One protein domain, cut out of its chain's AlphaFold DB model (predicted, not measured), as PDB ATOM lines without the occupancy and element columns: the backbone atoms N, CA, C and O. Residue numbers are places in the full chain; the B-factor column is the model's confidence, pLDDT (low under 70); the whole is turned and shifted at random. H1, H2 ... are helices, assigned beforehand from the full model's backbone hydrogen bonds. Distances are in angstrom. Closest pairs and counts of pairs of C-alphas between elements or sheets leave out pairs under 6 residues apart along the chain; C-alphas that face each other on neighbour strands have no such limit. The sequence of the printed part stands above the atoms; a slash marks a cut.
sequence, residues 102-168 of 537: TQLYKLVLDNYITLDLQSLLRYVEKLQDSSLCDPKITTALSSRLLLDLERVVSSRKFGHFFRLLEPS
ATOM      1  N   THR A 102      18.254  38.346 -55.342       83.69
ATOM      2  CA  THR A 102      17.300  37.254 -55.065       83.69
ATOM      3  C   THR A 102      17.749  35.899 -55.625       83.69
ATOM      4  O   THR A 102      17.512  34.864 -55.005       83.69
ATOM      5  N   GLN A 103      18.421  35.878 -56.781       87.62
ATOM      6  CA  GLN A 103      18.988  34.642 -57.336       87.62
ATOM      7  C   GLN A 103      20.183  34.179 -56.501       87.62
ATOM      8  O   GLN A 103      20.313  32.989 -56.220       87.62
ATOM      9  N   LEU A 104      21.003  35.129 -56.039       90.12
ATOM     10  CA  LEU A 104      22.110  34.856 -55.127       90.12
ATOM     11  C   LEU A 104      21.620  34.285 -53.788       90.12
ATOM     12  O   LEU A 104      22.210  33.339 -53.274       90.12
ATOM     13  N   TYR A 105      20.518  34.817 -53.254       92.75
ATOM     14  CA  TYR A 105      19.890  34.316 -52.031       92.75
ATOM     15  C   TYR A 105      19.491  32.842 -52.174       92.75
ATOM     16  O   TYR A 105      19.853  32.015 -51.337       92.75
ATOM     17  N   LYS A 106      18.809  32.496 -53.276       92.69
ATOM     18  CA  LYS A 106      18.430  31.109 -53.570       92.69
ATOM     19  C   LYS A 106      19.656  30.208 -53.747       92.69
ATOM     20  O   LYS A 106      19.702  29.138 -53.155       92.69
ATOM     21  N   LEU A 107      20.672  30.664 -54.487       92.69
ATOM     22  CA  LEU A 107      21.921  29.920 -54.680       92.69
ATOM     23  C   LEU A 107      22.574  29.557 -53.341       92.69
ATOM     24  O   LEU A 107      22.964  28.406 -53.154       92.69
ATOM     25  N   VAL A 108      22.671  30.518 -52.414       93.81
ATOM     26  CA  VAL A 108      23.241  30.287 -51.081       93.81
ATOM     27  C   VAL A 108      22.418  29.259 -50.309       93.81
ATOM     28  O   VAL A 108      22.995  28.299 -49.806       93.81
ATOM     29  N   LEU A 109      21.094  29.412 -50.225       94.38
ATOM     30  CA  LEU A 109      20.263  28.474 -49.461       94.38
ATOM     31  C   LEU A 109      20.273  27.054 -50.035       94.38
ATOM     32  O   LEU A 109      20.329  26.098 -49.263       94.38
ATOM     33  N   ASP A 110      20.270  26.921 -51.359       93.25
ATOM     34  CA  ASP A 110      20.226  25.619 -52.022       93.25
ATOM     35  C   ASP A 110      21.601  24.914 -52.007       93.25
ATOM     36  O   ASP A 110      21.659  23.691 -52.104       93.25
ATOM     37  N   ASN A 111      22.715  25.658 -51.874       93.50
ATOM     38  CA  ASN A 111      24.066  25.124 -52.127       93.50
ATOM     39  C   ASN A 111      25.126  25.449 -51.057       93.50
ATOM     40  O   ASN A 111      26.303  25.170 -51.274       93.50
ATOM     41  N   TYR A 112      24.792  26.008 -49.888       92.56
ATOM     42  CA  TYR A 112      25.813  26.381 -48.882       92.56
ATOM     43  C   TYR A 112      26.710  25.212 -48.411       92.56
ATOM     44  O   TYR A 112      27.830  25.434 -47.944       92.56
ATOM     45  N   ILE A 113      26.246  23.964 -48.548       91.62
ATOM     46  CA  ILE A 113      27.007  22.742 -48.226       91.62
ATOM     47  C   ILE A 113      28.024  22.386 -49.326       91.62
ATOM     48  O   ILE A 113      29.069  21.807 -49.037       91.62
ATOM     49  N   THR A 114      27.773  22.748 -50.580       90.69
ATOM     50  CA  THR A 114      28.650  22.404 -51.713       90.69
ATOM     51  C   THR A 114      29.534  23.566 -52.152       90.69
ATOM     52  O   THR A 114      30.614  23.336 -52.690       90.69
ATOM     53  N   LEU A 115      29.120  24.808 -51.881       91.31
ATOM     54  CA  LEU A 115      29.913  26.000 -52.164       91.31
ATOM     55  C   LEU A 115      31.252  25.970 -51.421       91.31
ATOM     56  O   LEU A 115      31.319  25.647 -50.230       91.31
ATOM     57  N   ASP A 116      32.317  26.380 -52.110       89.75
ATOM     58  CA  ASP A 116      33.584  26.639 -51.443       89.75
ATOM     59  C   ASP A 116      33.420  27.782 -50.431       89.75
ATOM     60  O   ASP A 116      32.630  28.719 -50.608       89.75
ATOM     61  N   LEU A 117      34.186  27.704 -49.345       89.56
ATOM     62  CA  LEU A 117      33.999  28.595 -48.207       89.56
ATOM     63  C   LEU A 117      34.238  30.068 -48.555       89.56
ATOM     64  O   LEU A 117      33.579  30.952 -48.010       89.56
ATOM     65  N   GLN A 118      35.165  30.347 -49.471       88.94
ATOM     66  CA  GLN A 118      35.489  31.711 -49.863       88.94
ATOM     67  C   GLN A 118      34.357  32.327 -50.694       88.94
ATOM     68  O   GLN A 118      33.983  33.479 -50.450       88.94
ATOM     69  N   SER A 119      33.789  31.569 -51.635       90.88
ATOM     70  CA  SER A 119      32.626  31.988 -52.418       90.88
ATOM     71  C   SER A 119      31.404  32.181 -51.537       90.88
ATOM     72  O   SER A 119      30.761  33.224 -51.645       90.88
ATOM     73  N   LEU A 120      31.130  31.255 -50.609       92.75
ATOM     74  CA  LEU A 120      30.014  31.395 -49.674       92.75
ATOM     75  C   LEU A 120      30.110  32.703 -48.879       92.75
ATOM     76  O   LEU A 120      29.162  33.488 -48.879       92.75
ATOM     77  N   LEU A 121      31.259  32.972 -48.248       92.69
ATOM     78  CA  LEU A 121      31.465  34.203 -47.476       92.69
ATOM     79  C   LEU A 121      31.268  35.452 -48.350       92.69
ATOM     80  O   LEU A 121      30.594  36.395 -47.944       92.69
ATOM     81  N   ARG A 122      31.793  35.446 -49.582       91.75
ATOM     82  CA  ARG A 122      31.652  36.568 -50.524       91.75
ATOM     83  C   ARG A 122      30.206  36.778 -50.983       91.75
ATOM     84  O   ARG A 122      29.801  37.913 -51.227       91.75
ATOM     85  N   TYR A 123      29.440  35.705 -51.152       93.19
ATOM     86  CA  TYR A 123      28.032  35.780 -51.534       93.19
ATOM     87  C   TYR A 123      27.173  36.294 -50.385       93.19
ATOM     88  O   TYR A 123      26.361  37.189 -50.601       93.19
ATOM     89  N   VAL A 124      27.405  35.817 -49.160       92.44
ATOM     90  CA  VAL A 124      26.704  36.327 -47.976       92.44
ATOM     91  C   VAL A 124      27.030  37.802 -47.723       92.44
ATOM     92  O   VAL A 124      26.116  38.570 -47.442       92.44
ATOM     93  N   GLU A 125      28.283  38.235 -47.909       91.88
ATOM     94  CA  GLU A 125      28.661  39.658 -47.818       91.88
ATOM     95  C   GLU A 125      27.832  40.528 -48.782       91.88
ATOM     96  O   GLU A 125      27.287  41.554 -48.385       91.88
ATOM     97  N   LYS A 126      27.622  40.072 -50.023       90.06
ATOM     98  CA  LYS A 126      26.764  40.777 -50.994       90.06
ATOM     99  C   LYS A 126      25.286  40.780 -50.615       90.06
ATOM    100  O   LYS A 126      24.590  41.758 -50.890       90.06
ATOM    101  N   LEU A 127      24.791  39.690 -50.026       90.88
ATOM    102  CA  LEU A 127      23.416  39.626 -49.527       90.88
ATOM    103  C   LEU A 127      23.207  40.611 -48.375       90.88
ATOM    104  O   LEU A 127      22.176  41.280 -48.348       90.88
ATOM    105  N   GLN A 128      24.187  40.761 -47.480       88.44
ATOM    106  CA  GLN A 128      24.172  41.792 -46.438       88.44
ATOM    107  C   GLN A 128      24.187  43.205 -47.024       88.44
ATOM    108  O   GLN A 128      23.339  44.013 -46.653       88.44
ATOM    109  N   ASP A 129      25.072  43.487 -47.987       87.88
ATOM    110  CA  ASP A 129      25.129  44.790 -48.670       87.88
ATOM    111  C   ASP A 129      23.808  45.140 -49.388       87.88
ATOM    112  O   ASP A 129      23.502  46.312 -49.604       87.88
ATOM    113  N   SER A 130      23.013  44.123 -49.735       87.19
ATOM    114  CA  SER A 130      21.701  44.253 -50.382       87.19
ATOM    115  C   SER A 130      20.515  44.161 -49.408       87.19
ATOM    116  O   SER A 130      19.375  44.079 -49.862       87.19
ATOM    117  N   SER A 131      20.751  44.136 -48.090       85.75
ATOM    118  CA  SER A 131      19.717  43.977 -47.050       85.75
ATOM    119  C   SER A 131      18.856  42.706 -47.189       85.75
ATOM    120  O   SER A 131      17.684  42.699 -46.819       85.75
ATOM    121  N   LEU A 132      19.429  41.621 -47.722       85.50
ATOM    122  CA  LEU A 132      18.789  40.305 -47.901       85.50
ATOM    123  C   LEU A 132      19.377  39.214 -46.991       85.50
ATOM    124  O   LEU A 132      19.170  38.024 -47.226       85.50
ATOM    125  N   CYS A 133      20.132  39.592 -45.960       82.62
ATOM    126  CA  CYS A 133      20.604  38.651 -44.952       82.62
ATOM    127  C   CYS A 133      19.538  38.485 -43.863       82.62
ATOM    128  O   CYS A 133      19.229  39.423 -43.136       82.62
ATOM    129  N   ASP A 134      18.967  37.288 -43.764       85.62
ATOM    130  CA  ASP A 134      17.907  36.950 -42.816       85.62
ATOM    131  C   ASP A 134      18.307  35.733 -41.950       85.62
ATOM    132  O   ASP A 134      19.383  35.152 -42.150       85.62
ATOM    133  N   PRO A 135      17.461  35.289 -40.996       87.75
ATOM    134  CA  PRO A 135      17.788  34.148 -40.145       87.75
ATOM    135  C   PRO A 135      18.097  32.845 -40.899       87.75
ATOM    136  O   PRO A 135      18.825  32.007 -40.361       87.75
ATOM    137  N   LYS A 136      17.592  32.646 -42.127       91.31
ATOM    138  CA  LYS A 136      17.895  31.448 -42.929       91.31
ATOM    139  C   LYS A 136      19.323  31.498 -43.453       91.31
ATOM    140  O   LYS A 136      20.042  30.510 -43.327       91.31
ATOM    141  N   ILE A 137      19.760  32.654 -43.953       92.56
ATOM    142  CA  ILE A 137      21.153  32.863 -44.372       92.56
ATOM    143  C   ILE A 137      22.102  32.716 -43.179       92.56
ATOM    144  O   ILE A 137      23.116  32.025 -43.287       92.56
ATOM    145  N   THR A 138      21.752  33.269 -42.012       90.94
ATOM    146  CA  THR A 138      22.535  33.068 -40.780       90.94
ATOM    147  C   THR A 138      22.620  31.589 -40.390       90.94
ATOM    148  O   THR A 138      23.684  31.117 -39.988       90.94
ATOM    149  N   THR A 139      21.527  30.835 -40.532       91.38
ATOM    150  CA  THR A 139      21.492  29.390 -40.243       91.38
ATOM    151  C   THR A 139      22.364  28.600 -41.219       91.38
ATOM    152  O   THR A 139      23.151  27.759 -40.791       91.38
ATOM    153  N   ALA A 140      22.299  28.909 -42.515       92.94
ATOM    154  CA  ALA A 140      23.158  28.299 -43.528       92.94
ATOM    155  C   ALA A 140      24.646  28.574 -43.242       92.94
ATOM    156  O   ALA A 140      25.467  27.657 -43.224       92.94
ATOM    157  N   LEU A 141      24.994  29.831 -42.939       94.19
ATOM    158  CA  LEU A 141      26.372  30.227 -42.657       94.19
ATOM    159  C   LEU A 141      26.915  29.594 -41.365       94.19
ATOM    160  O   LEU A 141      28.050  29.118 -41.348       94.19
ATOM    161  N   SER A 142      26.122  29.580 -40.291       94.38
ATOM    162  CA  SER A 142      26.515  28.959 -39.016       94.38
ATOM    163  C   SER A 142      26.645  27.442 -39.132       94.38
ATOM    164  O   SER A 142      27.630  26.885 -38.650       94.38
ATOM    165  N   SER A 143      25.731  26.784 -39.849       93.69
ATOM    166  CA  SER A 143      25.815  25.347 -40.138       93.69
ATOM    167  C   SER A 143      27.072  25.023 -40.937       93.69
ATOM    168  O   SER A 143      27.801  24.095 -40.592       93.69
ATOM    169  N   ARG A 144      27.389  25.832 -41.958       93.94
ATOM    170  CA  ARG A 144      28.628  25.658 -42.719       93.94
ATOM    171  C   ARG A 144      29.870  25.811 -41.847       93.94
ATOM    172  O   ARG A 144      30.795  25.014 -41.976       93.94
ATOM    173  N   LEU A 145      29.899  26.822 -40.979       95.00
ATOM    174  CA  LEU A 145      31.019  27.027 -40.064       95.00
ATOM    175  C   LEU A 145      31.227  25.814 -39.150       95.00
ATOM    176  O   LEU A 145      32.367  25.416 -38.955       95.00
ATOM    177  N   LEU A 146      30.153  25.224 -38.614       94.81
ATOM    178  CA  LEU A 146      30.258  24.028 -37.776       94.81
ATOM    179  C   LEU A 146      30.772  22.811 -38.556       94.81
ATOM    180  O   LEU A 146      31.610  22.083 -38.037       94.81
ATOM    181  N   LEU A 147      30.305  22.610 -39.793       93.94
ATOM    182  CA  LEU A 147      30.750  21.499 -40.643       93.94
ATOM    183  C   LEU A 147      32.242  21.575 -40.984       93.94
ATOM    184  O   LEU A 147      32.917  20.553 -41.028       93.94
ATOM    185  N   ASP A 148      32.760  22.780 -41.220       93.12
ATOM    186  CA  ASP A 148      34.163  23.004 -41.583       93.12
ATOM    187  C   ASP A 148      35.028  23.464 -40.395       93.12
ATOM    188  O   ASP A 148      36.147  23.932 -40.614       93.12
ATOM    189  N   LEU A 149      34.546  23.368 -39.150       94.94
ATOM    190  CA  LEU A 149      35.167  24.030 -37.994       94.94
ATOM    191  C   LEU A 149      36.656  23.677 -37.842       94.94
ATOM    192  O   LEU A 149      37.496  24.572 -37.730       94.94
ATOM    193  N   GLU A 150      36.993  22.393 -37.969       93.56
ATOM    194  CA  GLU A 150      38.367  21.876 -37.913       93.56
ATOM    195  C   GLU A 150      39.276  22.440 -39.019       93.56
ATOM    196  O   GLU A 150      40.478  22.617 -38.825       93.56
ATOM    197  N   ARG A 151      38.712  22.796 -40.179       90.69
ATOM    198  CA  ARG A 151      39.444  23.378 -41.320       90.69
ATOM    199  C   ARG A 151      39.642  24.889 -41.181       90.69
ATOM    200  O   ARG A 151      40.448  25.493 -41.904       90.69
ATOM    201  N   VAL A 152      38.917  25.540 -40.271       91.88
ATOM    202  CA  VAL A 152      39.051  26.973 -39.993       91.88
ATOM    203  C   VAL A 152      40.128  27.181 -38.927       91.88
ATOM    204  O   VAL A 152      39.850  27.352 -37.749       91.88
ATOM    205  N   VAL A 153      41.389  27.219 -39.362       91.50
ATOM    206  CA  VAL A 153      42.566  27.343 -38.469       91.50
ATOM    207  C   VAL A 153      43.126  28.769 -38.343       91.50
ATOM    208  O   VAL A 153      44.160  28.995 -37.726       91.50
ATOM    209  N   SER A 154      42.483  29.766 -38.961       93.25
ATOM    210  CA  SER A 154      42.989  31.145 -39.017       93.25
ATOM    211  C   SER A 154      42.023  32.136 -38.387       93.25
ATOM    212  O   SER A 154      40.850  32.196 -38.764       93.25
ATOM    213  N   SER A 155      42.546  33.024 -37.538       94.56
ATOM    214  CA  SER A 155      41.755  34.103 -36.941       94.56
ATOM    215  C   SER A 155      41.215  35.095 -37.967       94.56
ATOM    216  O   SER A 155      40.157  35.682 -37.764       94.56
ATOM    217  N   ARG A 156      41.866  35.242 -39.130       93.12
ATOM    218  CA  ARG A 156      41.324  36.055 -40.233       93.12
ATOM    219  C   ARG A 156      40.064  35.433 -40.833       93.12
ATOM    220  O   ARG A 156      39.133  36.170 -41.144       93.12
ATOM    221  N   LYS A 157      40.028  34.101 -40.975       92.31
ATOM    222  CA  LYS A 157      38.848  33.382 -41.478       92.31
ATOM    223  C   LYS A 157      37.698  33.481 -40.476       92.31
ATOM    224  O   LYS A 157      36.620  33.918 -40.868       92.31
ATOM    225  N   PHE A 158      37.946  33.215 -39.189       94.44
ATOM    226  CA  PHE A 158      36.945  33.452 -38.137       94.44
ATOM    227  C   PHE A 158      36.459  34.898 -38.116       94.44
ATOM    228  O   PHE A 158      35.260  35.144 -38.110       94.44
ATOM    229  N   GLY A 159      37.373  35.867 -38.213       93.12
ATOM    230  CA  GLY A 159      37.020  37.281 -38.284       93.12
ATOM    231  C   GLY A 159      36.115  37.632 -39.474       93.12
ATOM    232  O   GLY A 159      35.327  38.575 -39.368       93.12
ATOM    233  N   HIS A 160      36.196  36.886 -40.581       91.69
ATOM    234  CA  HIS A 160      35.284  37.028 -41.713       91.69
ATOM    235  C   HIS A 160      33.899  36.466 -41.370       91.69
ATOM    236  O   HIS A 160      32.924  37.203 -41.475       91.69
ATOM    237  N   PHE A 161      33.813  35.228 -40.875       93.94
ATOM    238  CA  PHE A 161      32.544  34.648 -40.417       93.94
ATOM    239  C   PHE A 161      31.841  35.532 -39.391       93.94
ATOM    240  O   PHE A 161      30.679  35.864 -39.558       93.94
ATOM    241  N   PHE A 162      32.562  35.975 -38.369       93.31
ATOM    242  CA  PHE A 162      32.051  36.809 -37.281       93.31
ATOM    243  C   PHE A 162      31.510  38.160 -37.730       93.31
ATOM    244  O   PHE A 162      30.650  38.730 -37.070       93.31
ATOM    245  N   ARG A 163      32.002  38.679 -38.855       90.12
ATOM    246  CA  ARG A 163      31.468  39.899 -39.458       90.12
ATOM    247  C   ARG A 163      30.141  39.649 -40.179       90.12
ATOM    248  O   ARG A 163      29.317  40.553 -40.208       90.12
ATOM    249  N   LEU A 164      29.966  38.459 -40.753       90.94
ATOM    250  CA  LEU A 164      28.783  38.073 -41.528       90.94
ATOM    251  C   LEU A 164      27.698  37.397 -40.669       90.94
ATOM    252  O   LEU A 164      26.528  37.378 -41.036       90.94
ATOM    253  N   LEU A 165      28.067  36.834 -39.519       89.44
ATOM    254  CA  LEU A 165      27.138  36.256 -38.555       89.44
ATOM    255  C   LEU A 165      26.518  37.367 -37.708       89.44
ATOM    256  O   LEU A 165      27.023  37.720 -36.640       89.44
ATOM    257  N   GLU A 166      25.414  37.922 -38.199       73.31
ATOM    258  CA  GLU A 166      24.610  38.858 -37.421       73.31
ATOM    259  C   GLU A 166      24.013  38.190 -36.173       73.31
ATOM    260  O   GLU A 166      23.668  37.003 -36.207       73.31
ATOM    261  N   PRO A 167      23.843  38.941 -35.068       78.25
ATOM    262  CA  PRO A 167      23.156  38.440 -33.888       78.25
ATOM    263  C   PRO A 167      21.736  37.986 -34.231       78.25
ATOM    264  O   PRO A 167      20.863  38.787 -34.578       78.25
ATOM    265  N   SER A 168      21.500  36.689 -34.089       76.69
ATOM    266  CA  SER A 168      20.246  36.046 -34.455       76.69
ATOM    267  C   SER A 168      19.817  35.068 -33.372       76.69
ATOM    268  O   SER A 168      20.651  34.405 -32.754       76.69
TER     269      SER A 168
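Overview. This is residues 102 to 168 of the 537 residues of an uncharacterized protein of Theileria orientalis strain Shintoku (UniProt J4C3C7). Three short helices, H1, H2 and H3, stand in a small up-and-down bundle, and a fourth, H4, folds back along H2 and H3 on the side away from H1. H1 and H2 make a helical hairpin, and H1 also packs on the first part of H3. The printed part has 67 residues with four named helices, H1, H2, H3 and H4 in that order, and no named strand; its class is all helix. It is compact, with a radius of gyration of the C-alphas of 10.9 A, and its C-alphas span 32 by 23 by 18 A.

Along the chain. Find C-alpha 102 at (17.300, 37.254, -55.065); there H1 begins, residues 102 to 111. After it comes H2, residues 117 to 129, which runs 18.5 A from C-alpha 117 at (33.999, 28.595, -48.207) to C-alpha 129. H3, residues 135 to 147, is 18.1 A long. H4, residues 155 to 164, is 14.3 A long and ends at C-alpha 164, at (28.783, 38.073, -41.528).

Arrangement. Begin with the bundle of H1, H2 and H3, up and down, each helix running against the one before it. H1 and H2 touch, closest at the C-alphas of Tyr 105 and Leu 127, 6.8 A apart, at a shallow tilt of 32 degrees, opposite ways. H3 touches H1 with residues 136 to 140 alone; look at the C-alphas of Leu 109 and Ala 140, the closest, 6.6 A apart. These two helices run the same way at a shallow tilt of 34 degrees, only just short of steep. H2 and H3 are close but not clearly touching, with the C-alphas of Val 124 and Ile 137 closest at 7.5 A. Now look at Glu 125 and Leu 164, whose C-alphas, 6.5 A apart, are the closest of H2 and H4; the two helices touch and run the same way at a tilt of 35.2 degrees, only just steep. H3 and H4 are close but not clearly touching, the C-alphas of Leu 145 and Phe 161 being closest at 7.8 A, and run opposite ways at 19 degrees, a shallow tilt. H1 and H4 are apart. In H1, H2, H3 and H4 every O i to N i+4 pair is within hydrogen-bond range.

Size, cuts and confidence. The two C-alphas farthest apart are those of Thr 102 and Val 153, 31.8 A. The printed part has no cut. The links from H1 to H2 and from H2 to H3 are tight, with 5 residues each; the link from H3 to H4, 7 residues, is short, and no link is long. The mean pLDDT of the printed part is 90.7, and no printed residue is under 70.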